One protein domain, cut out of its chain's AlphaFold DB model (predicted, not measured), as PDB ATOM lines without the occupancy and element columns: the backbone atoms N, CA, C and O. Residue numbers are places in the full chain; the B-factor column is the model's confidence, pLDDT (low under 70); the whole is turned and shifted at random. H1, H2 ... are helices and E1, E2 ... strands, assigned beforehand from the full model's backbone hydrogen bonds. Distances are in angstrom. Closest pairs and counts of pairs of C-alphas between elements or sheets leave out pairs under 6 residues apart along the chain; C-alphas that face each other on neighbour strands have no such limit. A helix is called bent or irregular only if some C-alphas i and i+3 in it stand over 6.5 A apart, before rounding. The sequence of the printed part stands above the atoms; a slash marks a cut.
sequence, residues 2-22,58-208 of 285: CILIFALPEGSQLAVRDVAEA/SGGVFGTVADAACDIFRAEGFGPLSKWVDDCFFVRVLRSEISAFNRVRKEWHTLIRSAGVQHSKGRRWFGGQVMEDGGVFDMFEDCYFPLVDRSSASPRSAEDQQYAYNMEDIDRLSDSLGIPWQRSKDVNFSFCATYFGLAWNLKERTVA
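Overview. This is residues 2 to 22 and 58 to 208 of the 285 residues of an uncharacterized protein of Panaeolus cyanescens (UniProt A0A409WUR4). A four-stranded antiparallel sheet, E2-E3-E1-E7, makes the middle, with helix H2 along one face over E2 and the small antiparallel sheet E8-E9-E10 packing on the other face through E8. The long helix H3 reaches into a second lobe, where its residues 108 to 115 pack on the antiparallel, strongly twisted sheet E4-E5-E6. The printed part has 172 residues with four named helices and ten named strands, in the order H1 E1 H2 E2 E3 H3 E4 E5 E6 H4 E7 E8 E9 E10; the class is mixed. It is compact, with a radius of gyration of the C-alphas of 15.7 A, and spans 43 by 41 by 31 A.

Arrangement. In the largest sheet, E3, residues 87 to 92, and E1, residues 13 to 18, are inner strands; E2, residues 81 to 84, and E7, residues 187 to 190, are edge strands. Within hydrogen-bond range are N 15 and O 90 at 2.8 A, N 84 and O 87 at 2.7 A in the hairpin E2 and E3, and N 14 and O 190 at 2.9 A. H2, residues 58 to 75, is on this sheet at a height of 8.0 A, two layers, and runs along the strands; its closest C-alphas to E2 are Cys 70 and Ser 82, 6.4 A. H4, residues 167 to 177, only grazes the sheet with residues 167 to 170. E8, residues 192 to 195, touches E1, closest at the C-alphas of Leu 14 and Ala 193, 6.5 A. E8, E9, residues 198 to 201, and E10, residues 206 to 208, form a meander, each strand the antiparallel neighbour of the one before, with N 195 and O 198 at 2.9 A and N 199 and O 208 at 2.8 A. E4, residues 117 to 120, E5, residues 123 to 130, and E6, residues 136 to 139, form another, with N 118 and O 125 at 2.9 A and N 126 and O 139 at 2.8 A. H3, residues 95 to 115, is on that sheet, again two layers, and touches E5, closest at the C-alphas of Ile 112 and Gly 127, 4.5 A. H1, residues 2 to 7, touches E6, closest at the C-alphas of Ile 3 and Phe 137, 7.4 A. Every O i to N i+4 pair is within hydrogen-bond range in H1, H2 and H4; in H3, 14 of 17 are.

Along the chain. H1 begins at C-alpha 2, (13.214, 6.300, 119.064), and E10 ends at C-alpha 208, (8.645, 15.457, 124.774). H3 is 30.8 A long and irregular, C-alphas 96 and 99 being 7.2 A apart; H2 is 25.8 A, E5 18.9 A, E1 17.4 A, E3 16.9 A and H4 15.2 A. E5 bends by 65 degrees at residue 126.

Size, cuts and confidence. The C-alphas farthest apart, those of Gly 134 and Pro 155, are 45.4 A apart. Residues 23 to 57 are not printed; C-alphas 22 and 58 are 9.4 A apart across the cut. The link from E6 to H4, residues 140 to 166, is long. No printed residue is under 70 in pLDDT.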
ATOM      1  N   CYS A   2      13.413   6.956 117.759       90.38
ATOM      2  CA  CYS A   2      13.214   6.300 119.064       90.38
ATOM      3  C   CYS A   2      13.968   4.964 119.203       90.38
ATOM      4  O   CYS A   2      14.657   4.777 120.197       90.38
ATOM      5  N   ILE A   3      13.911   4.091 118.184       91.62
ATOM      6  CA  ILE A   3      14.660   2.815 118.156       91.62
ATOM      7  C   ILE A   3      16.157   3.055 118.351       91.62
ATOM      8  O   ILE A   3      16.776   2.428 119.204       91.62
ATOM      9  N   LEU A   4      16.717   4.013 117.602       93.31
ATOM     10  CA  LEU A   4      18.108   4.421 117.763       93.31
ATOM     11  C   LEU A   4      18.394   4.812 119.214       93.31
ATOM     12  O   LEU A   4      19.278   4.229 119.822       93.31
ATOM     13  N   ILE A   5      17.664   5.794 119.754       93.31
ATOM     14  CA  ILE A   5      17.945   6.359 121.082       93.31
ATOM     15  C   ILE A   5      17.844   5.294 122.171       93.31
ATOM     16  O   ILE A   5      18.666   5.275 123.081       93.31
ATOM     17  N   PHE A   6      16.878   4.387 122.059       92.81
ATOM     18  CA  PHE A   6      16.718   3.295 123.009       92.81
ATOM     19  C   PHE A   6      17.929   2.350 123.039       92.81
ATOM     20  O   PHE A   6      18.292   1.848 124.101       92.81
ATOM     21  N   ALA A   7      18.563   2.131 121.889       94.06
ATOM     22  CA  ALA A   7      19.710   1.243 121.737       94.06
ATOM     23  C   ALA A   7      21.072   1.954 121.818       94.06
ATOM     24  O   ALA A   7      22.106   1.290 121.738       94.06
ATOM     25  N   LEU A   8      21.098   3.283 121.968       96.56
ATOM     26  CA  LEU A   8      22.348   4.005 122.177       96.56
ATOM     27  C   LEU A   8      23.007   3.557 123.492       96.56
ATOM     28  O   LEU A   8      22.311   3.430 124.510       96.56
ATOM     29  N   PRO A   9      24.340   3.371 123.504       97.25
ATOM     30  CA  PRO A   9      25.077   3.150 124.738       97.25
ATOM     31  C   PRO A   9      24.840   4.294 125.722       97.25
ATOM     32  O   PRO A   9      24.702   5.458 125.321       97.25
ATOM     33  N   GLU A  10      24.816   3.973 127.013       96.62
ATOM     34  CA  GLU A  10      24.755   4.997 128.051       96.62
ATOM     35  C   GLU A  10      25.949   5.957 127.917       96.62
ATOM     36  O   GLU A  10      27.044   5.573 127.509       96.62
ATOM     37  N   GLY A  11      25.718   7.241 128.188       96.75
ATOM     38  CA  GLY A  11      26.728   8.281 127.993       96.75
ATOM     39  C   GLY A  11      26.778   8.871 126.579       96.75
ATOM     40  O   GLY A  11      27.481   9.863 126.388       96.75
ATOM     41  N   SER A  12      26.017   8.345 125.611       98.25
ATOM     42  CA  SER A  12      25.900   8.943 124.270       98.25
ATOM     43  C   SER A  12      25.307  10.355 124.314       98.25
ATOM     44  O   SER A  12      24.413  10.647 125.110       98.25
ATOM     45  N   GLN A  13      25.773  11.222 123.416       98.19
ATOM     46  CA  GLN A  13      25.340  12.619 123.317       98.19
ATOM     47  C   GLN A  13      24.891  12.960 121.894       98.19
ATOM     48  O   GLN A  13      25.354  12.360 120.925       98.19
ATOM     49  N   LEU A  14      24.008  13.949 121.775       97.75
ATOM     50  CA  LEU A  14      23.425  14.435 120.528       97.75
ATOM     51  C   LEU A  14      23.827  15.897 120.308       97.75
ATOM     52  O   LEU A  14      23.716  16.706 121.227       97.75
ATOM     53  N   ALA A  15      24.251  16.230 119.094       98.12
ATOM     54  CA  ALA A  15      24.391  17.592 118.593       98.12
ATOM     55  C   ALA A  15      23.385  17.828 117.461       98.12
ATOM     56  O   ALA A  15      23.001  16.887 116.758       98.12
ATOM     57  N   VAL A  16      22.973  19.080 117.278       97.88
ATOM     58  CA  VAL A  16      22.063  19.499 116.201       97.88
ATOM     59  C   VAL A  16      22.664  20.696 115.484       97.88
ATOM     60  O   VAL A  16      23.187  21.607 116.125       97.88
ATOM     61  N   ARG A  17      22.598  20.683 114.154       97.12
ATOM     62  CA  ARG A  17      23.123  21.729 113.277       97.12
ATOM     63  C   ARG A  17      22.122  22.059 112.189       97.12
ATOM     64  O   ARG A  17      21.408  21.180 111.734       97.12
ATOM     65  N   ASP A  18      22.119  23.305 111.756       96.31
ATOM     66  CA  ASP A  18      21.237  23.827 110.712       96.31
ATOM     67  C   ASP A  18      22.109  24.233 109.518       96.31
ATOM     68  O   ASP A  18      23.142  24.879 109.708       96.31
ATOM     69  N   VAL A  19      21.762  23.809 108.302       96.50
ATOM     70  CA  VAL A  19      22.467  24.240 107.086       96.50
ATOM     71  C   VAL A  19      21.996  25.645 106.712       96.50
ATOM     72  O   VAL A  19      20.833  25.851 106.364       96.50
ATOM     73  N   ALA A  20      22.917  26.606 106.729       95.75
ATOM     74  CA  ALA A  20      22.646  27.986 106.361       95.75
ATOM     75  C   ALA A  20      22.235  28.078 104.889       95.75
ATOM     76  O   ALA A  20      22.924  27.563 104.007       95.75
ATOM     77  N   GLU A  21      21.121  28.764 104.623       93.19
ATOM     78  CA  GLU A  21      20.639  29.029 103.265       93.19
ATOM     79  C   GLU A  21      20.578  27.762 102.387       93.19
ATOM     80  O   GLU A  21      20.943  27.790 101.213       93.19
ATOM     81  N   ALA A  22      20.112  26.641 102.955       93.81
ATOM     82  CA  ALA A  22      20.146  25.300 102.362       93.81
ATOM     83  C   ALA A  22      19.883  25.249 100.845       93.81
ATOM     84  O   ALA A  22      20.682  24.699 100.091       93.81
ATOM     85  N   SER A  58      12.618  22.261  95.190       91.00
ATOM     86  CA  SER A  58      13.808  22.669  95.959       91.00
ATOM     87  C   SER A  58      14.086  21.766  97.158       91.00
ATOM     88  O   SER A  58      15.224  21.348  97.365       91.00
ATOM     89  N   GLY A  59      13.039  21.391  97.902       89.81
ATOM     90  CA  GLY A  59      13.173  20.492  99.048       89.81
ATOM     91  C   GLY A  59      13.695  19.102  98.666       89.81
ATOM     92  O   GLY A  59      14.524  18.545  99.379       89.81
ATOM     93  N   GLY A  60      13.257  18.557  97.526       89.38
ATOM     94  CA  GLY A  60      13.714  17.252  97.039       89.38
ATOM     95  C   GLY A  60      15.145  17.285  96.499       89.38
ATOM     96  O   GLY A  60      15.940  16.393  96.800       89.38
ATOM     97  N   VAL A  61      15.493  18.333  95.744       91.62
ATOM     98  CA  VAL A  61      16.846  18.498  95.189       91.62
ATOM     99  C   VAL A  61      17.864  18.670  96.315       91.62
ATOM    100  O   VAL A  61      18.821  17.901  96.388       91.62
ATOM    101  N   PHE A  62      17.627  19.601  97.245       93.94
ATOM    102  CA  PHE A  62      18.496  19.753  98.413       93.94
ATOM    103  C   PHE A  62      18.511  18.489  99.275       93.94
ATOM    104  O   PHE A  62      19.569  18.057  99.722       93.94
ATOM    105  N   GLY A  63      17.355  17.841  99.447       92.44
ATOM    106  CA  GLY A  63      17.253  16.581 100.174       92.44
ATOM    107  C   GLY A  63      18.211  15.508  99.649       92.44
ATOM    108  O   GLY A  63      18.801  14.811 100.467       92.44
ATOM    109  N   THR A  64      18.414  15.436  98.330       91.81
ATOM    110  CA  THR A  64      19.352  14.498  97.689       91.81
ATOM    111  C   THR A  64      20.811  14.849  97.993       91.81
ATOM    112  O   THR A  64      21.604  13.962  98.302       91.81
ATOM    113  N   VAL A  65      21.164  16.138  97.953       94.12
ATOM    114  CA  VAL A  65      22.510  16.620  98.318       94.12
ATOM    115  C   VAL A  65      22.804  16.325  99.790       94.12
ATOM    116  O   VAL A  65      23.862  15.796 100.124       94.12
ATOM    117  N   ALA A  66      21.842  16.598 100.670       94.81
ATOM    118  CA  ALA A  66      21.963  16.335 102.095       94.81
ATOM    119  C   ALA A  66      22.024  14.827 102.416       94.81
ATOM    120  O   ALA A  66      22.760  14.434 103.318       94.81
ATOM    121  N   ASP A  67      21.309  13.971 101.673       93.94
ATOM    122  CA  ASP A  67      21.438  12.509 101.796       93.94
ATOM    123  C   ASP A  67      22.869  12.055 101.457       93.94
ATOM    124  O   ASP A  67      23.472  11.315 102.232       93.94
ATOM    125  N   ALA A  68      23.444  12.562 100.358       95.25
ATOM    126  CA  ALA A  68      24.822  12.254  99.967       95.25
ATOM    127  C   ALA A  68      25.844  12.727 101.015       95.25
ATOM    128  O   ALA A  68      26.777  11.996 101.340       95.25
ATOM    129  N   ALA A  69      25.646  13.915 101.596       96.69
ATOM    130  CA  ALA A  69      26.475  14.391 102.699       96.69
ATOM    131  C   ALA A  69      26.404  13.443 103.907       96.69
ATOM    132  O   ALA A  69      27.443  13.057 104.443       96.69
ATOM    133  N   CYS A  70      25.202  13.014 104.310       96.94
ATOM    134  CA  CYS A  70      25.045  12.040 105.388       96.94
ATOM    135  C   CYS A  70      25.771  10.719 105.093       96.94
ATOM    136  O   CYS A  70      26.385  10.155 105.998       96.94
ATOM    137  N   ASP A  71      25.724  10.233 103.852       96.31
ATOM    138  CA  ASP A  71      26.414   9.006 103.451       96.31
ATOM    139  C   ASP A  71      27.939   9.156 103.506       96.31
ATOM    140  O   ASP A  71      28.613   8.250 103.994       96.31
ATOM    141  N   ILE A  72      28.484  10.313 103.113       98.12
ATOM    142  CA  ILE A  72      29.919  10.614 103.253       98.12
ATOM    143  C   ILE A  72      30.322  10.655 104.729       98.12
ATOM    144  O   ILE A  72      31.294  10.008 105.111       98.12
ATOM    145  N   PHE A  73      29.562  11.345 105.587       98.38
ATOM    146  CA  PHE A  73      29.835  11.346 107.028       98.38
ATOM    147  C   PHE A  73      29.842   9.922 107.605       98.38
ATOM    148  O   PHE A  73      30.755   9.561 108.347       98.38
ATOM    149  N   ARG A  74      28.860   9.085 107.244       97.81
ATOM    150  CA  ARG A  74      28.813   7.681 107.685       97.81
ATOM    151  C   ARG A  74      29.998   6.876 107.160       97.81
ATOM    152  O   ARG A  74      30.573   6.111 107.926       97.81
ATOM    153  N   ALA A  75      30.387   7.059 105.897       97.81
ATOM    154  CA  ALA A  75      31.555   6.405 105.308       97.81
ATOM    155  C   ALA A  75      32.857   6.792 106.023       97.81
ATOM    156  O   ALA A  75      33.728   5.953 106.241       97.81
ATOM    157  N   GLU A  76      32.938   8.038 106.486       97.62
ATOM    158  CA  GLU A  76      34.003   8.540 107.351       97.62
ATOM    159  C   GLU A  76      33.819   8.122 108.832       97.62
ATOM    160  O   GLU A  76      34.543   8.571 109.721       97.62
ATOM    161  N   GLY A  77      32.890   7.222 109.144       97.50
ATOM    162  CA  GLY A  77      32.725   6.641 110.478       97.50
ATOM    163  C   GLY A  77      32.071   7.561 111.510       97.50
ATOM    164  O   GLY A  77      32.134   7.261 112.705       97.50
ATOM    165  N   PHE A  78      31.447   8.660 111.077       97.75
ATOM    166  CA  PHE A  78      30.615   9.497 111.937       97.75
ATOM    167  C   PHE A  78      29.238   8.870 112.154       97.75
ATOM    168  O   PHE A  78      28.698   8.154 111.309       97.75
ATOM    169  N   GLY A  79      28.621   9.243 113.273       93.88
ATOM    170  CA  GLY A  79      27.223   8.962 113.558       93.88
ATOM    171  C   GLY A  79      27.001   8.058 114.770       93.88
ATOM    172  O   GLY A  79      27.928   7.820 115.546       93.88
ATOM    173  N   PRO A  80      25.766   7.560 114.954       96.44
ATOM    174  CA  PRO A  80      24.620   7.664 114.035       96.44
ATOM    175  C   PRO A  80      24.184   9.110 113.757       96.44
ATOM    176  O   PRO A  80      24.254   9.960 114.642       96.44
ATOM    177  N   LEU A  81      23.749   9.409 112.532       96.81
ATOM    178  CA  LEU A  81      23.376  10.768 112.109       96.81
ATOM    179  C   LEU A  81      22.285  10.754 111.038       96.81
ATOM    180  O   LEU A  81      22.176   9.801 110.259       96.81
ATOM    181  N   SER A  82      21.495  11.822 110.969       94.81
ATOM    182  CA  SER A  82      20.507  12.031 109.907       94.81
ATOM    183  C   SER A  82      20.140  13.505 109.772       94.81
ATOM    184  O   SER A  82      20.598  14.341 110.550       94.81
ATOM    185  N   LYS A  83      19.273  13.801 108.805       93.25
ATOM    186  CA  LYS A  83      18.756  15.141 108.536       93.25
ATOM    187  C   LYS A  83      17.259  15.158 108.281       93.25
ATOM    188  O   LYS A  83      16.666  14.182 107.811       93.25
ATOM    189  N   TRP A  84      16.661  16.306 108.537       91.06
ATOM    190  CA  TRP A  84      15.337  16.703 108.111       91.06
ATOM    191  C   TRP A  84      15.460  18.051 107.413       91.06
ATOM    192  O   TRP A  84      15.566  19.084 108.063       91.06
ATOM    193  N   VAL A  85      15.432  18.035 106.079       89.56
ATOM    194  CA  VAL A  85      15.755  19.223 105.274       89.56
ATOM    195  C   VAL A  85      17.103  19.793 105.749       89.56
ATOM    196  O   VAL A  85      18.100  19.088 105.620       89.56
ATOM    197  N   ASP A  86      17.126  21.013 106.275       92.81
ATOM    198  CA  ASP A  86      18.272  21.784 106.757       92.81
ATOM    199  C   ASP A  86      18.716  21.418 108.180       92.81
ATOM    200  O   ASP A  86      19.878  21.640 108.519       92.81
ATOM    201  N   ASP A  87      17.839  20.818 108.986       94.62
ATOM    202  CA  ASP A  87      18.157  20.365 110.341       94.62
ATOM    203  C   ASP A  87      18.888  19.013 110.305       94.62
ATOM    204  O   ASP A  87      18.313  17.985 109.945       94.62
ATOM    205  N   CYS A  88      20.132  18.967 110.761       96.38
ATOM    206  CA  CYS A  88      20.958  17.769 110.887       96.38
ATOM    207  C   CYS A  88      21.186  17.430 112.360       96.38
ATOM    208  O   CYS A  88      21.422  18.316 113.178       96.38
ATOM    209  N   PHE A  89      21.201  16.146 112.709       97.50
ATOM    210  CA  PHE A  89      21.670  15.704 114.019       97.50
ATOM    211  C   PHE A  89      22.837  14.733 113.901       97.50
ATOM    212  O   PHE A  89      22.900  13.921 112.978       97.50
ATOM    213  N   PHE A  90      23.710  14.774 114.900       98.12
ATOM    214  CA  PHE A  90      24.872  13.905 115.035       98.12
ATOM    215  C   PHE A  90      24.872  13.296 116.432       98.12
ATOM    216  O   PHE A  90      24.756  14.019 117.418       98.12
ATOM    217  N   VAL A  91      24.995  11.976 116.535       98.19
ATOM    218  CA  VAL A  91      25.173  11.290 117.817       98.19
ATOM    219  C   VAL A  91      26.615  10.854 117.957       98.19
ATOM    220  O   VAL A  91      27.138  10.181 117.073       98.19
ATOM    221  N   ARG A  92      27.241  11.177 119.087       97.94
ATOM    222  CA  ARG A  92      28.540  10.622 119.464       97.94
ATOM    223  C   ARG A  92      28.381   9.612 120.590       97.94
ATOM    224  O   ARG A  92      27.585   9.810 121.508       97.94
ATOM    225  N   VAL A  93      29.172   8.549 120.519       98.12
ATOM    226  CA  VAL A  93      29.262   7.509 121.549       98.12
ATOM    227  C   VAL A  93      30.612   7.587 122.252       98.12
ATOM    228  O   VAL A  93      31.577   8.125 121.698       98.12
ATOM    229  N   LEU A  94      30.683   7.053 123.470       98.06
ATOM    230  CA  LEU A  94      31.947   6.895 124.186       98.06
ATOM    231  C   LEU A  94      32.879   5.953 123.414       98.06
ATOM    232  O   LEU A  94      32.437   4.971 122.817       98.06
ATOM    233  N   ARG A  95      34.185   6.217 123.467       97.31
ATOM    234  CA  ARG A  95      35.213   5.412 122.787       97.31
ATOM    235  C   ARG A  95      35.222   3.962 123.257       97.31
ATOM    236  O   ARG A  95      35.404   3.062 122.443       97.31
ATOM    237  N   SER A  96      34.970   3.737 124.548       97.62
ATOM    238  CA  SER A  96      34.838   2.396 125.132       97.62
ATOM    239  C   SER A  96      33.682   1.598 124.522       97.62
ATOM    240  O   SER A  96      33.771   0.378 124.410       97.62
ATOM    241  N   GLU A  97      32.630   2.284 124.072       98.19
ATOM    242  CA  GLU A  97      31.387   1.672 123.598       98.19
ATOM    243  C   GLU A  97      31.357   1.437 122.084       98.19
ATOM    244  O   GLU A  97      30.489   0.709 121.600       98.19
ATOM    245  N   ILE A  98      32.310   1.993 121.318       97.94
ATOM    246  CA  ILE A  98      32.350   1.891 119.845       97.94
ATOM    247  C   ILE A  98      32.249   0.431 119.391       97.94
ATOM    248  O   ILE A  98      31.396   0.085 118.574       97.94
ATOM    249  N   SER A  99      33.093  -0.446 119.941       98.06
ATOM    250  CA  SER A  99      33.133  -1.861 119.555       98.06
ATOM    251  C   SER A  99      31.819  -2.581 119.855       98.06
ATOM    252  O   SER A  99      31.349  -3.373 119.040       98.06
ATOM    253  N   ALA A 100      31.215  -2.309 121.016       97.81
ATOM    254  CA  ALA A 100      29.955  -2.928 121.406       97.81
ATOM    255  C   ALA A 100      28.806  -2.452 120.516       97.81
ATOM    256  O   ALA A 100      28.061  -3.275 119.982       97.81
ATOM    257  N   PHE A 101      28.715  -1.146 120.282       97.88
ATOM    258  CA  PHE A 101      27.654  -0.567 119.474       97.88
ATOM    259  C   PHE A 101      27.785  -0.908 117.983       97.88
ATOM    260  O   PHE A 101      26.782  -1.143 117.312       97.88
ATOM    261  N   ASN A 102      29.007  -1.060 117.465       98.38
ATOM    262  CA  ASN A 102      29.233  -1.558 116.106       98.38
ATOM    263  C   ASN A 102      28.711  -2.991 115.896       98.38
ATOM    264  O   ASN A 102      28.291  -3.318 114.786       98.38
ATOM    265  N   ARG A 103      28.675  -3.841 116.936       98.12
ATOM    266  CA  ARG A 103      28.025  -5.164 116.843       98.12
ATOM    267  C   ARG A 103      26.516  -5.028 116.650       98.12
ATOM    268  O   ARG A 103      25.987  -5.616 115.712       98.12
ATOM    269  N   VAL A 104      25.866  -4.177 117.447       96.38
ATOM    270  CA  VAL A 104      24.428  -3.873 117.316       96.38
ATOM    271  C   VAL A 104      24.113  -3.323 115.921       96.38
ATOM    272  O   VAL A 104      23.210  -3.809 115.244       96.38
ATOM    273  N   ARG A 105      24.910  -2.363 115.432       96.31
ATOM    274  CA  ARG A 105      24.758  -1.811 114.073       96.31
ATOM    275  C   ARG A 105      24.886  -2.884 112.991       96.31
ATOM    276  O   ARG A 105      24.111  -2.878 112.039       96.31
ATOM    277  N   LYS A 106      25.821  -3.828 113.137       96.88
ATOM    278  CA  LYS A 106      26.009  -4.936 112.187       96.88
ATOM    279  C   LYS A 106      24.818  -5.901 112.167       96.88
ATOM    280  O   LYS A 106      24.431  -6.380 111.096       96.88
ATOM    281  N   GLU A 107      24.229  -6.178 113.325       94.50
ATOM    282  CA  GLU A 107      22.997  -6.968 113.433       94.50
ATOM    283  C   GLU A 107      21.837  -6.256 112.727       94.50
ATOM    284  O   GLU A 107      21.175  -6.851 111.875       94.50
ATOM    285  N   TRP A 108      21.660  -4.957 112.984       94.38
ATOM    286  CA  TRP A 108      20.662  -4.141 112.291       94.38
ATOM    287  C   TRP A 108      20.887  -4.077 110.786       94.38
ATOM    288  O   TRP A 108      19.929  -4.215 110.036       94.38
ATOM    289  N   HIS A 109      22.128  -3.929 110.324       94.81
ATOM    290  CA  HIS A 109      22.437  -3.951 108.896       94.81
ATOM    291  C   HIS A 109      22.006  -5.273 108.247       94.81
ATOM    292  O   HIS A 109      21.385  -5.282 107.183       94.81
ATOM    293  N   THR A 110      22.284  -6.397 108.913       93.06
ATOM    294  CA  THR A 110      21.876  -7.730 108.444       93.06
ATOM    295  C   THR A 110      20.354  -7.840 108.367       93.06
ATOM    296  O   THR A 110      19.816  -8.306 107.360       93.06
ATOM    297  N   LEU A 111      19.658  -7.346 109.394       90.00
ATOM    298  CA  LEU A 111      18.201  -7.292 109.439       90.00
ATOM    299  C   LEU A 111      17.650  -6.433 108.290       90.00
ATOM    300  O   LEU A 111      16.876  -6.918 107.468       90.00
ATOM    301  N   ILE A 112      18.100  -5.186 108.164       92.56
ATOM    302  CA  ILE A 112      17.681  -4.229 107.129       92.56
ATOM    303  C   ILE A 112      17.885  -4.803 105.728       92.56
ATOM    304  O   ILE A 112      16.975  -4.751 104.901       92.56
ATOM    305  N   ARG A 113      19.050  -5.403 105.464       90.06
ATOM    306  CA  ARG A 113      19.378  -5.977 104.156       90.06
ATOM    307  C   ARG A 113      18.397  -7.069 103.727       90.06
ATOM    308  O   ARG A 113      18.172  -7.226 102.531       90.06
ATOM    309  N   SER A 114      17.799  -7.796 104.673       85.12
ATOM    310  CA  SER A 114      16.797  -8.823 104.356       85.12
ATOM    311  C   SER A 114      15.423  -8.254 103.973       85.12
ATOM    312  O   SER A 114      14.716  -8.888 103.196       85.12
ATOM    313  N   ALA A 115      15.059  -7.059 104.456       82.44
ATOM    314  CA  ALA A 115      13.795  -6.389 104.117       82.44
ATOM    315  C   ALA A 115      13.908  -5.380 102.960       82.44
ATOM    316  O   ALA A 115      12.894  -5.005 102.370       82.44
ATOM    317  N   GLY A 116      15.125  -4.945 102.621       80.31
ATOM    318  CA  GLY A 116      15.374  -3.965 101.567       80.31
ATOM    319  C   GLY A 116      15.051  -2.522 101.971       80.31
ATOM    320  O   GLY A 116      14.773  -2.209 103.130       80.31
ATOM    321  N   VAL A 117      15.130  -1.618 100.993       85.81
ATOM    322  CA  VAL A 117      14.851  -0.187 101.182       85.81
ATOM    323  C   VAL A 117      13.364   0.075 100.984       85.81
ATOM    324  O   VAL A 117      12.784  -0.319  99.975       85.81
ATOM    325  N   GLN A 118      12.761   0.790 101.926       86.88
ATOM    326  CA  GLN A 118      11.345   1.117 101.909       86.88
ATOM    327  C   GLN A 118      11.128   2.563 101.456       86.88
ATOM    328  O   GLN A 118      11.873   3.478 101.817       86.88
ATOM    329  N   HIS A 119      10.083   2.777 100.659       84.81
ATOM    330  CA  HIS A 119       9.703   4.087 100.137       84.81
ATOM    331  C   HIS A 119       8.230   4.362 100.450       84.81
ATOM    332  O   HIS A 119       7.351   3.602 100.053       84.81
ATOM    333  N   SER A 120       7.938   5.464 101.148       81.75
ATOM    334  CA  SER A 120       6.558   5.880 101.435       81.75
ATOM    335  C   SER A 120       6.414   7.396 101.379       81.75
ATOM    336  O   SER A 120       7.093   8.114 102.108       81.75
ATOM    337  N   LYS A 121       5.528   7.894 100.503       75.31
ATOM    338  CA  LYS A 121       5.201   9.329 100.346       75.31
ATOM    339  C   LYS A 121       6.439  10.245 100.246       75.31
ATOM    340  O   LYS A 121       6.473  11.313 100.845       75.31
ATOM    341  N   GLY A 122       7.467   9.805  99.516       71.56
ATOM    342  CA  GLY A 122       8.726  10.544  99.330       71.56
ATOM    343  C   GLY A 122       9.782  10.333 100.424       71.56
ATOM    344  O   GLY A 122      10.911  10.777 100.258       71.56
ATOM    345  N   ARG A 123       9.464   9.616 101.509       79.50
ATOM    346  CA  ARG A 123      10.429   9.210 102.537       79.50
ATOM    347  C   ARG A 123      11.086   7.884 102.159       79.50
ATOM    348  O   ARG A 123      10.384   6.889 101.964       79.50
ATOM    349  N   ARG A 124      12.420   7.867 102.142       84.31
ATOM    350  CA  ARG A 124      13.235   6.647 102.169       84.31
ATOM    351  C   ARG A 124      13.496   6.249 103.623       84.31
ATOM    352  O   ARG A 124      13.821   7.107 104.441       84.31
ATOM    353  N   TRP A 125      13.321   4.975 103.949       90.19
ATOM    354  CA  TRP A 125      13.617   4.421 105.272       90.19
ATOM    355  C   TRP A 125      14.020   2.945 105.158       90.19
ATOM    356  O   TRP A 125      13.856   2.324 104.107       90.19
ATOM    357  N   PHE A 126      14.600   2.405 106.224       91.38
ATOM    358  CA  PHE A 126      15.244   1.096 106.249       91.38
ATOM    359  C   PHE A 126      14.623   0.212 107.330       91.38
ATOM    360  O   PHE A 126      14.343   0.686 108.431       91.38
ATOM    361  N   GLY A 127      14.430  -1.072 107.019       89.31
ATOM    362  CA  GLY A 127      13.771  -2.035 107.902       89.31
ATOM    363  C   GLY A 127      12.384  -2.424 107.396       89.31
ATOM    364  O   GLY A 127      12.202  -2.663 106.203       89.31
ATOM    365  N   GLY A 128      11.410  -2.497 108.302       84.69
ATOM    366  CA  GLY A 128      10.033  -2.911 108.014       84.69
ATOM    367  C   GLY A 128       9.615  -4.201 108.714       84.69
ATOM    368  O   GLY A 128       8.467  -4.621 108.590       84.69
ATOM    369  N   GLN A 129      10.522  -4.817 109.470       87.31
ATOM    370  CA  GLN A 129      10.199  -5.960 110.309       87.31
ATOM    371  C   GLN A 129       9.283  -5.545 111.458       87.31
ATOM    372  O   GLN A 129       9.429  -4.462 112.028       87.31
ATOM    373  N   VAL A 130       8.357  -6.434 111.803       87.50
ATOM    374  CA  VAL A 130       7.496  -6.273 112.973       87.50
ATOM    375  C   VAL A 130       8.280  -6.711 114.208       87.50
ATOM    376  O   VAL A 130       8.849  -7.802 114.233       87.50
ATOM    377  N   MET A 131       8.349  -5.832 115.198       86.19
ATOM    378  CA  MET A 131       8.968  -6.071 116.497       86.19
ATOM    379  C   MET A 131       8.009  -6.857 117.406       86.19
ATOM    380  O   MET A 131       6.819  -6.969 117.119       86.19
ATOM    381  N   GLU A 132       8.514  -7.408 118.511       85.94
ATOM    382  CA  GLU A 132       7.722  -8.240 119.436       85.94
ATOM    383  C   GLU A 132       6.495  -7.517 120.015       85.94
ATOM    384  O   GLU A 132       5.471  -8.139 120.287       85.94
ATOM    385  N   ASP A 133       6.573  -6.195 120.153       84.56
ATOM    386  CA  ASP A 133       5.493  -5.327 120.628       84.56
ATOM    387  C   ASP A 133       4.486  -4.929 119.528       84.56
ATOM    388  O   ASP A 133       3.587  -4.119 119.762       84.56
ATOM    389  N   GLY A 134       4.627  -5.479 118.317       84.75
ATOM    390  CA  GLY A 134       3.830  -5.118 117.145       84.75
ATOM    391  C   GLY A 134       4.259  -3.808 116.475       84.75
ATOM    392  O   GLY A 134       3.647  -3.402 115.483       84.75
ATOM    393  N   GLY A 135       5.300  -3.143 116.984       84.38
ATOM    394  CA  GLY A 135       5.921  -1.981 116.362       84.38
ATOM    395  C   GLY A 135       6.646  -2.332 115.062       84.38
ATOM    396  O   GLY A 135       6.885  -3.494 114.749       84.38
ATOM    397  N   VAL A 136       7.015  -1.315 114.284       88.44
ATOM    398  CA  VAL A 136       7.794  -1.494 113.050       88.44
ATOM    399  C   VAL A 136       9.225  -1.033 113.290       88.44
ATOM    400  O   VAL A 136       9.448   0.099 113.727       88.44
ATOM    401  N   PHE A 137      10.190  -1.886 112.954       89.81
ATOM    402  CA  PHE A 137      11.599  -1.524 112.937       89.81
ATOM    403  C   PHE A 137      11.864  -0.537 111.788       89.81
ATOM    404  O   PHE A 137      11.952  -0.931 110.627       89.81
ATOM    405  N   ASP A 138      11.933   0.755 112.120       90.06
ATOM    406  CA  ASP A 138      12.101   1.871 111.182       90.06
ATOM    407  C   ASP A 138      13.379   2.670 111.499       90.06
ATOM    408  O   ASP A 138      13.466   3.411 112.492       90.06
ATOM    409  N   MET A 139      14.367   2.531 110.612       92.25
ATOM    410  CA  MET A 139      15.663   3.203 110.654       92.25
ATOM    411  C   MET A 139      15.824   4.216 109.512       92.25
ATOM    412  O   MET A 139      15.274   4.077 108.422       92.25
ATOM    413  N   PHE A 140      16.617   5.261 109.757       90.44
ATOM    414  CA  PHE A 140      16.926   6.310 108.771       90.44
ATOM    415  C   PHE A 140      18.216   6.042 107.975       90.44
ATOM    416  O   PHE A 140      18.538   6.799 107.067       90.44
ATOM    417  N   GLU A 141      18.964   5.000 108.336       92.25
ATOM    418  CA  GLU A 141      20.184   4.549 107.667       92.25
ATOM    419  C   GLU A 141      20.206   3.017 107.627       92.25
ATOM    420  O   GLU A 141      19.504   2.362 108.403       92.25
ATOM    421  N   ASP A 142      21.038   2.450 106.760       92.31
ATOM    422  CA  ASP A 142      21.198   1.002 106.601       92.31
ATOM    423  C   ASP A 142      22.189   0.371 107.590       92.31
ATOM    424  O   ASP A 142      22.381  -0.845 107.577       92.31
ATOM    425  N   CYS A 143      22.823   1.190 108.436       94.81
ATOM    426  CA  CYS A 143      23.838   0.793 109.412       94.81
ATOM    427  C   CYS A 143      25.060   0.077 108.801       94.81
ATOM    428  O   CYS A 143      25.755  -0.643 109.519       94.81
ATOM    429  N   TYR A 144      25.330   0.260 107.502       95.12
ATOM    430  CA  TYR A 144      26.424  -0.421 106.803       95.12
ATOM    431  C   TYR A 144      27.801  -0.012 107.334       95.12
ATOM    432  O   TYR A 144      28.642  -0.866 107.624       95.12
ATOM    433  N   PHE A 145      28.029   1.295 107.490       96.94
ATOM    434  CA  PHE A 145      29.309   1.803 107.965       96.94
ATOM    435  C   PHE A 145      29.429   1.706 109.498       96.94
ATOM    436  O   PHE A 145      28.508   2.125 110.225       96.94
ATOM    437  N   PRO A 146      30.555   1.169 110.009       97.62
ATOM    438  CA  PRO A 146      30.848   1.165 111.433       97.62
ATOM    439  C   PRO A 146      31.263   2.561 111.902       97.62
ATOM    440  O   PRO A 146      31.813   3.355 111.142       97.62
ATOM    441  N   LEU A 147      31.060   2.834 113.187       98.00
ATOM    442  CA  LEU A 147      31.631   4.010 113.832       98.00
ATOM    443  C   LEU A 147      33.143   3.846 113.979       98.00
ATOM    444  O   LEU A 147      33.620   2.748 114.291       98.00
ATOM    445  N   VAL A 148      33.876   4.945 113.809       97.31
ATOM    446  CA  VAL A 148      35.339   4.989 113.913       97.31
ATOM    447  C   VAL A 148      35.752   5.973 115.005       97.31
ATOM    448  O   VAL A 148      35.155   7.036 115.155       97.31
ATOM    449  N   ASP A 149      36.788   5.622 115.770       96.62
ATOM    450  CA  ASP A 149      37.408   6.540 116.726       96.62
ATOM    451  C   ASP A 149      38.175   7.636 115.967       96.62
ATOM    452  O   ASP A 149      39.229   7.387 115.382       96.62
ATOM    453  N   ARG A 150      37.633   8.855 115.973       94.50
ATOM    454  CA  ARG A 150      38.241  10.062 115.401       94.50
ATOM    455  C   ARG A 150      38.926  10.916 116.469       94.50
ATOM    456  O   ARG A 150      39.389  12.007 116.147       94.50
ATOM    457  N   SER A 151      39.043  10.454 117.719       88.19
ATOM    458  CA  SER A 151      39.552  11.251 118.851       88.19
ATOM    459  C   SER A 151      40.924  11.899 118.613       88.19
ATOM    460  O   SER A 151      41.178  12.974 119.151       88.19
ATOM    461  N   SER A 152      41.765  11.320 117.752       88.88
ATOM    462  CA  SER A 152      43.087  11.840 117.372       88.88
ATOM    463  C   SER A 152      43.088  12.882 116.242       88.88
ATOM    464  O   SER A 152      44.139  13.444 115.942       88.88
ATOM    465  N   ALA A 153      41.948  13.143 115.596       87.19
ATOM    466  CA  ALA A 153      41.875  13.987 114.403       87.19
ATOM    467  C   ALA A 153      41.835  15.495 114.703       87.19
ATOM    468  O   ALA A 153      42.209  16.285 113.838       87.19
ATOM    469  N   SER A 154      41.420  15.910 115.901       90.50
ATOM    470  CA  SER A 154      41.248  17.316 116.292       90.50
ATOM    471  C   SER A 154      41.632  17.557 117.761       90.50
ATOM    472  O   SER A 154      41.655  16.609 118.551       90.50
ATOM    473  N   PRO A 155      41.957  18.806 118.147       90.56
ATOM    474  CA  PRO A 155      42.042  19.227 119.543       90.56
ATOM    475  C   PRO A 155      40.793  18.847 120.354       90.56
ATOM    476  O   PRO A 155      39.662  18.906 119.870       90.56
ATOM    477  N   ARG A 156      40.993  18.466 121.622       90.94
ATOM    478  CA  ARG A 156      39.925  17.961 122.497       90.94
ATOM    479  C   ARG A 156      39.933  18.632 123.859       90.94
ATOM    480  O   ARG A 156      40.983  18.732 124.498       90.94
ATOM    481  N   SER A 157      38.744  18.970 124.349       92.81
ATOM    482  CA  SER A 157      38.526  19.173 125.781       92.81
ATOM    483  C   SER A 157      38.667  17.846 126.544       92.81
ATOM    484  O   SER A 157      38.642  16.768 125.949       92.81
ATOM    485  N   ALA A 158      38.795  17.902 127.873       92.06
ATOM    486  CA  ALA A 158      38.837  16.694 128.703       92.06
ATOM    487  C   ALA A 158      37.565  15.831 128.567       92.06
ATOM    488  O   ALA A 158      37.631  14.608 128.668       92.06
ATOM    489  N   GLU A 159      36.413  16.458 128.306       93.38
ATOM    490  CA  GLU A 159      35.165  15.749 128.017       93.38
ATOM    491  C   GLU A 159      35.236  15.055 126.650       93.38
ATOM    492  O   GLU A 159      35.009  13.850 126.555       93.38
ATOM    493  N   ASP A 160      35.627  15.782 125.599       95.44
ATOM    494  CA  ASP A 160      35.622  15.259 124.227       95.44
ATOM    495  C   ASP A 160      36.578  14.077 124.019       95.44
ATOM    496  O   ASP A 160      36.334  13.248 123.148       95.44
ATOM    497  N   GLN A 161      37.642  13.958 124.823       94.31
ATOM    498  CA  GLN A 161      38.587  12.832 124.761       94.31
ATOM    499  C   GLN A 161      37.940  11.466 125.027       94.31
ATOM    500  O   GLN A 161      38.505  10.432 124.655       94.31
ATOM    501  N   GLN A 162      36.778  11.450 125.683       96.62
ATOM    502  CA  GLN A 162      36.032  10.230 125.985       96.62
ATOM    503  C   GLN A 162      35.169   9.769 124.810       96.62
ATOM    504  O   GLN A 162      34.725   8.622 124.800       96.62
ATOM    505  N   TYR A 163      34.940  10.629 123.816       97.94
ATOM    506  CA  TYR A 163      33.992  10.401 122.733       97.94
ATOM    507  C   TYR A 163      34.673  10.087 121.404       97.94
ATOM    508  O   TYR A 163      35.820  10.456 121.160       97.94
ATOM    509  N   ALA A 164      33.941   9.389 120.534       97.06
ATOM    510  CA  ALA A 164      34.422   9.002 119.212       97.06
ATOM    511  C   ALA A 164      34.779  10.212 118.331       97.06
ATOM    512  O   ALA A 164      35.698  10.114 117.527       97.06
ATOM    513  N   TYR A 165      34.062  11.332 118.468       97.81
ATOM    514  CA  TYR A 165      34.292  12.575 117.722       97.81
ATOM    515  C   TYR A 165      33.633  13.787 118.426       97.81
ATOM    516  O   TYR A 165      32.905  13.632 119.412       97.81
ATOM    517  N   ASN A 166      33.884  15.006 117.939       97.12
ATOM    518  CA  ASN A 166      33.325  16.271 118.434       97.12
ATOM    519  C   ASN A 166      32.900  17.187 117.271       97.12
ATOM    520  O   ASN A 166      32.910  16.794 116.105       97.12
ATOM    521  N   MET A 167      32.508  18.418 117.612       97.00
ATOM    522  CA  MET A 167      32.070  19.424 116.641       97.00
ATOM    523  C   MET A 167      33.172  19.810 115.645       97.00
ATOM    524  O   MET A 167      32.867  20.030 114.478       97.00
ATOM    525  N   GLU A 168      34.442  19.836 116.060       96.31
ATOM    526  CA  GLU A 168      35.552  20.204 115.175       96.31
ATOM    527  C   GLU A 168      35.822  19.133 114.106       96.31
ATOM    528  O   GLU A 168      36.160  19.459 112.971       96.31
ATOM    529  N   ASP A 169      35.625  17.850 114.418       97.50
ATOM    530  CA  ASP A 169      35.719  16.801 113.392       97.50
ATOM    531  C   ASP A 169      34.608  16.928 112.349       97.50
ATOM    532  O   ASP A 169      34.857  16.720 111.161       97.50
ATOM    533  N   ILE A 170      33.390  17.275 112.797       97.56
ATOM    534  CA  ILE A 170      32.274  17.566 111.891       97.56
ATOM    535  C   ILE A 170      32.666  18.740 110.998       97.56
ATOM    536  O   ILE A 170      32.524  18.626 109.784       97.56
ATOM    537  N   ASP A 171      33.192  19.816 111.589       97.19
ATOM    538  CA  ASP A 171      33.611  21.026 110.882       97.19
ATOM    539  C   ASP A 171      34.623  20.731 109.783       97.19
ATOM    540  O   ASP A 171      34.384  21.068 108.628       97.19
ATOM    541  N   ARG A 172      35.701  20.013 110.106       96.56
ATOM    542  CA  ARG A 172      36.758  19.680 109.141       96.56
ATOM    543  C   ARG A 172      36.224  18.946 107.916       96.56
ATOM    544  O   ARG A 172      36.601  19.275 106.791       96.56
ATOM    545  N   LEU A 173      35.348  17.960 108.121       97.31
ATOM    546  CA  LEU A 173      34.747  17.234 107.008       97.31
ATOM    547  C   LEU A 173      33.742  18.116 106.257       97.31
ATOM    548  O   LEU A 173      33.813  18.198 105.033       97.31
ATOM    549  N   SER A 174      32.861  18.835 106.955       97.31
ATOM    550  CA  SER A 174      31.887  19.713 106.298       97.31
ATOM    551  C   SER A 174      32.519  20.848 105.502       97.31
ATOM    552  O   SER A 174      32.016  21.165 104.429       97.31
ATOM    553  N   ASP A 175      33.623  21.420 105.981       97.19
ATOM    554  CA  ASP A 175      34.335  22.499 105.297       97.19
ATOM    555  C   ASP A 175      34.922  21.982 103.978       97.19
ATOM    556  O   ASP A 175      34.815  22.648 102.948       97.19
ATOM    557  N   SER A 176      35.452  20.752 103.968       96.62
ATOM    558  CA  SER A 176      35.931  20.104 102.737       96.62
ATOM    559  C   SER A 176      34.812  19.798 101.733       96.62
ATOM    560  O   SER A 176      35.045  19.797 100.525       96.62
ATOM    561  N   LEU A 177      33.590  19.573 102.228       96.06
ATOM    562  CA  LEU A 177      32.393  19.332 101.420       96.06
ATOM    563  C   LEU A 177      31.671  20.630 101.025       96.06
ATOM    564  O   LEU A 177      30.715  20.580 100.253       96.06
ATOM    565  N   GLY A 178      32.101  21.780 101.552       95.88
ATOM    566  CA  GLY A 178      31.454  23.069 101.325       95.88
ATOM    567  C   GLY A 178      30.062  23.184 101.953       95.88
ATOM    568  O   GLY A 178      29.224  23.896 101.407       95.88
ATOM    569  N   ILE A 179      29.789  22.490 103.065       97.00
ATOM    570  CA  ILE A 179      28.497  22.555 103.767       97.00
ATOM    571  C   ILE A 179      28.504  23.755 104.728       97.00
ATOM    572  O   ILE A 179      29.229  23.729 105.726       97.00
ATOM    573  N   PRO A 180      27.694  24.802 104.485       96.56
ATOM    574  CA  PRO A 180      27.683  25.978 105.340       96.56
ATOM    575  C   PRO A 180      26.744  25.763 106.530       96.56
ATOM    576  O   PRO A 180      25.527  25.730 106.377       96.56
ATOM    577  N   TRP A 181      27.286  25.640 107.738       97.56
ATOM    578  CA  TRP A 181      26.465  25.563 108.950       97.56
ATOM    579  C   TRP A 181      26.047  26.947 109.453       97.56
ATOM    580  O   TRP A 181      26.868  27.864 109.549       97.56
ATOM    581  N   GLN A 182      24.791  27.083 109.875       96.94
ATOM    582  CA  GLN A 182      24.270  28.252 110.575       96.94
ATOM    583  C   GLN A 182      24.749  28.242 112.031       96.94
ATOM    584  O   GLN A 182      24.016  27.889 112.955       96.94
ATOM    585  N   ARG A 183      25.995  28.682 112.245       94.94
ATOM    586  CA  ARG A 183      26.697  28.619 113.542       94.94
ATOM    587  C   ARG A 183      25.905  29.183 114.725       94.94
ATOM    588  O   ARG A 183      26.000  28.676 115.835       94.94
ATOM    589  N   SER A 184      25.084  30.211 114.499       96.00
ATOM    590  CA  SER A 184      24.254  30.825 115.546       96.00
ATOM    591  C   SER A 184      23.141  29.917 116.087       96.00
ATOM    592  O   SER A 184      22.536  30.251 117.103       96.00
ATOM    593  N   LYS A 185      22.813  28.827 115.384       93.94
ATOM    594  CA  LYS A 185      21.785  27.847 115.761       93.94
ATOM    595  C   LYS A 185      22.378  26.519 116.243       93.94
ATOM    596  O   LYS A 185      21.612  25.621 116.585       93.94
ATOM    597  N   ASP A 186      23.704  26.381 116.253       95.44
ATOM    598  CA  ASP A 186      24.348  25.133 116.645       95.44
ATOM    599  C   ASP A 186      23.975  24.749 118.080       95.44
ATOM    600  O   ASP A 186      24.075  25.542 119.021       95.44
ATOM    601  N   VAL A 187      23.588  23.489 118.245       96.94
ATOM    602  CA  VAL A 187      23.448  22.847 119.545       96.94
ATOM    603  C   VAL A 187      24.604  21.871 119.679       96.94
ATOM    604  O   VAL A 187      24.643  20.841 119.003       96.94
ATOM    605  N   ASN A 188      25.547  22.209 120.556       97.19
ATOM    606  CA  ASN A 188      26.677  21.344 120.878       97.19
ATOM    607  C   ASN A 188      26.210  20.012 121.473       97.19
ATOM    608  O   ASN A 188      25.088  19.887 121.970       97.19
ATOM    609  N   PHE A 189      27.109  19.030 121.457       97.94
ATOM    610  CA  PHE A 189      26.852  17.725 122.045       97.94
ATOM    611  C   PHE A 189      26.382  17.829 123.496       97.94
ATOM    612  O   PHE A 189      27.035  18.431 124.344       97.94
ATOM    613  N   SER A 190      25.232  17.221 123.762       97.38
ATOM    614  CA  SER A 190      24.608  17.167 125.079       97.38
ATOM    615  C   SER A 190      23.735  15.918 125.192       97.38
ATOM    616  O   SER A 190      23.348  15.308 124.193       97.38
ATOM    617  N   PHE A 191      23.381  15.533 126.416       97.75
ATOM    618  CA  PHE A 191      22.368  14.500 126.654       97.75
ATOM    619  C   PHE A 191      20.962  14.960 126.269       97.75
ATOM    620  O   PHE A 191      20.085  14.127 126.049       97.75
ATOM    621  N   CYS A 192      20.741  16.274 126.211       97.00
ATOM    622  CA  CYS A 192      19.460  16.867 125.866       97.00
ATOM    623  C   CYS A 192      19.622  17.821 124.687       97.00
ATOM    624  O   CYS A 192      20.417  18.757 124.759       97.00
ATOM    625  N   ALA A 193      18.825  17.633 123.638       96.00
ATOM    626  CA  ALA A 193      18.765  18.568 122.521       96.00
ATOM    627  C   ALA A 193      17.351  18.642 121.943       96.00
ATOM    628  O   ALA A 193      16.554  17.708 122.057       96.00
ATOM    629  N   THR A 194      17.038  19.770 121.308       95.31
ATOM    630  CA  THR A 194      15.799  19.912 120.544       95.31
ATOM    631  C   THR A 194      16.084  19.596 119.084       95.31
ATOM    632  O   THR A 194      16.910  20.257 118.470       95.31
ATOM    633  N   TYR A 195      15.383  18.613 118.524       94.69
ATOM    634  CA  TYR A 195      15.474  18.251 117.110       94.69
ATOM    635  C   TYR A 195      14.075  18.013 116.558       94.69
ATOM    636  O   TYR A 195      13.226  17.429 117.239       94.69
ATOM    637  N   PHE A 196      13.815  18.504 115.342       90.44
ATOM    638  CA  PHE A 196      12.479  18.509 114.740       90.44
ATOM    639  C   PHE A 196      11.433  19.206 115.637       90.44
ATOM    640  O   PHE A 196      10.242  18.904 115.630       90.44
ATOM    641  N   GLY A 197      11.894  20.144 116.472       92.81
ATOM    642  CA  GLY A 197      11.086  20.851 117.459       92.81
ATOM    643  C   GLY A 197      10.475  19.971 118.558       92.81
ATOM    644  O   GLY A 197       9.464  20.382 119.135       92.81
ATOM    645  N   LEU A 198      11.076  18.808 118.826       96.06
ATOM    646  CA  LEU A 198      10.832  17.941 119.977       96.06
ATOM    647  C   LEU A 198      12.065  17.943 120.887       96.06
ATOM    648  O   LEU A 198      13.190  17.981 120.392       96.06
ATOM    649  N   ALA A 199      11.858  17.908 122.201       96.62
ATOM    650  CA  ALA A 199      12.925  17.788 123.185       96.62
ATOM    651  C   ALA A 199      13.275  16.310 123.372       96.62
ATOM    652  O   ALA A 199      12.429  15.524 123.799       96.62
ATOM    653  N   TRP A 200      14.514  15.947 123.061       97.12
ATOM    654  CA  TRP A 200      15.046  14.600 123.228       97.12
ATOM    655  C   TRP A 200      15.980  14.570 124.426       97.12
ATOM    656  O   TRP A 200      16.856  15.428 124.537       97.12
ATOM    657  N   ASN A 201      15.815  13.572 125.288       96.88
ATOM    658  CA  ASN A 201      16.721  13.291 126.391       96.88
ATOM    659  C   ASN A 201      17.264  11.870 126.220       96.88
ATOM    660  O   ASN A 201      16.532  10.893 126.370       96.88
ATOM    661  N   LEU A 202      18.548  11.764 125.881       96.81
ATOM    662  CA  LEU A 202      19.224  10.495 125.623       96.81
ATOM    663  C   LEU A 202      19.501   9.716 126.913       96.81
ATOM    664  O   LEU A 202      19.498   8.489 126.877       96.81
ATOM    665  N   LYS A 203      19.698  10.406 128.044       94.81
ATOM    666  CA  LYS A 203      19.948   9.766 129.342       94.81
ATOM    667  C   LYS A 203      18.692   9.072 129.864       94.81
ATOM    668  O   LYS A 203      18.725   7.892 130.184       94.81
ATOM    669  N   GLU A 204      17.574   9.792 129.867       95.69
ATOM    670  CA  GLU A 204      16.274   9.267 130.308       95.69
ATOM    671  C   GLU A 204      15.544   8.495 129.196       95.69
ATOM    672  O   GLU A 204      14.484   7.922 129.429       95.69
ATOM    673  N   ARG A 205      16.085   8.498 127.969       95.56
ATOM    674  CA  ARG A 205      15.482   7.902 126.762       95.56
ATOM    675  C   ARG A 205      14.046   8.376 126.519       95.56
ATOM    676  O   ARG A 205      13.175   7.605 126.119       95.56
ATOM    677  N   THR A 206      13.802   9.665 126.740       95.25
ATOM    678  CA  THR A 206      12.483  10.284 126.574       95.25
ATOM    679  C   THR A 206      12.456  11.273 125.418       95.25
ATOM    680  O   THR A 206      13.472  11.845 125.010       95.25
ATOM    681  N   VAL A 207      11.252  11.481 124.889       96.12
ATOM    682  CA  VAL A 207      10.946  12.540 123.933       96.12
ATOM    683  C   VAL A 207       9.700  13.282 124.395       96.12
ATOM    684  O   VAL A 207       8.724  12.666 124.822       96.12
ATOM    685  N   ALA A 208       9.734  14.606 124.326       96.25
ATOM    686  CA  ALA A 208       8.645  15.457 124.774       96.25
ATOM    687  C   ALA A 208       8.442  16.650 123.840       96.25
ATOM    688  O   ALA A 208       9.327  17.056 123.084       96.25
TER     689      ALA A 208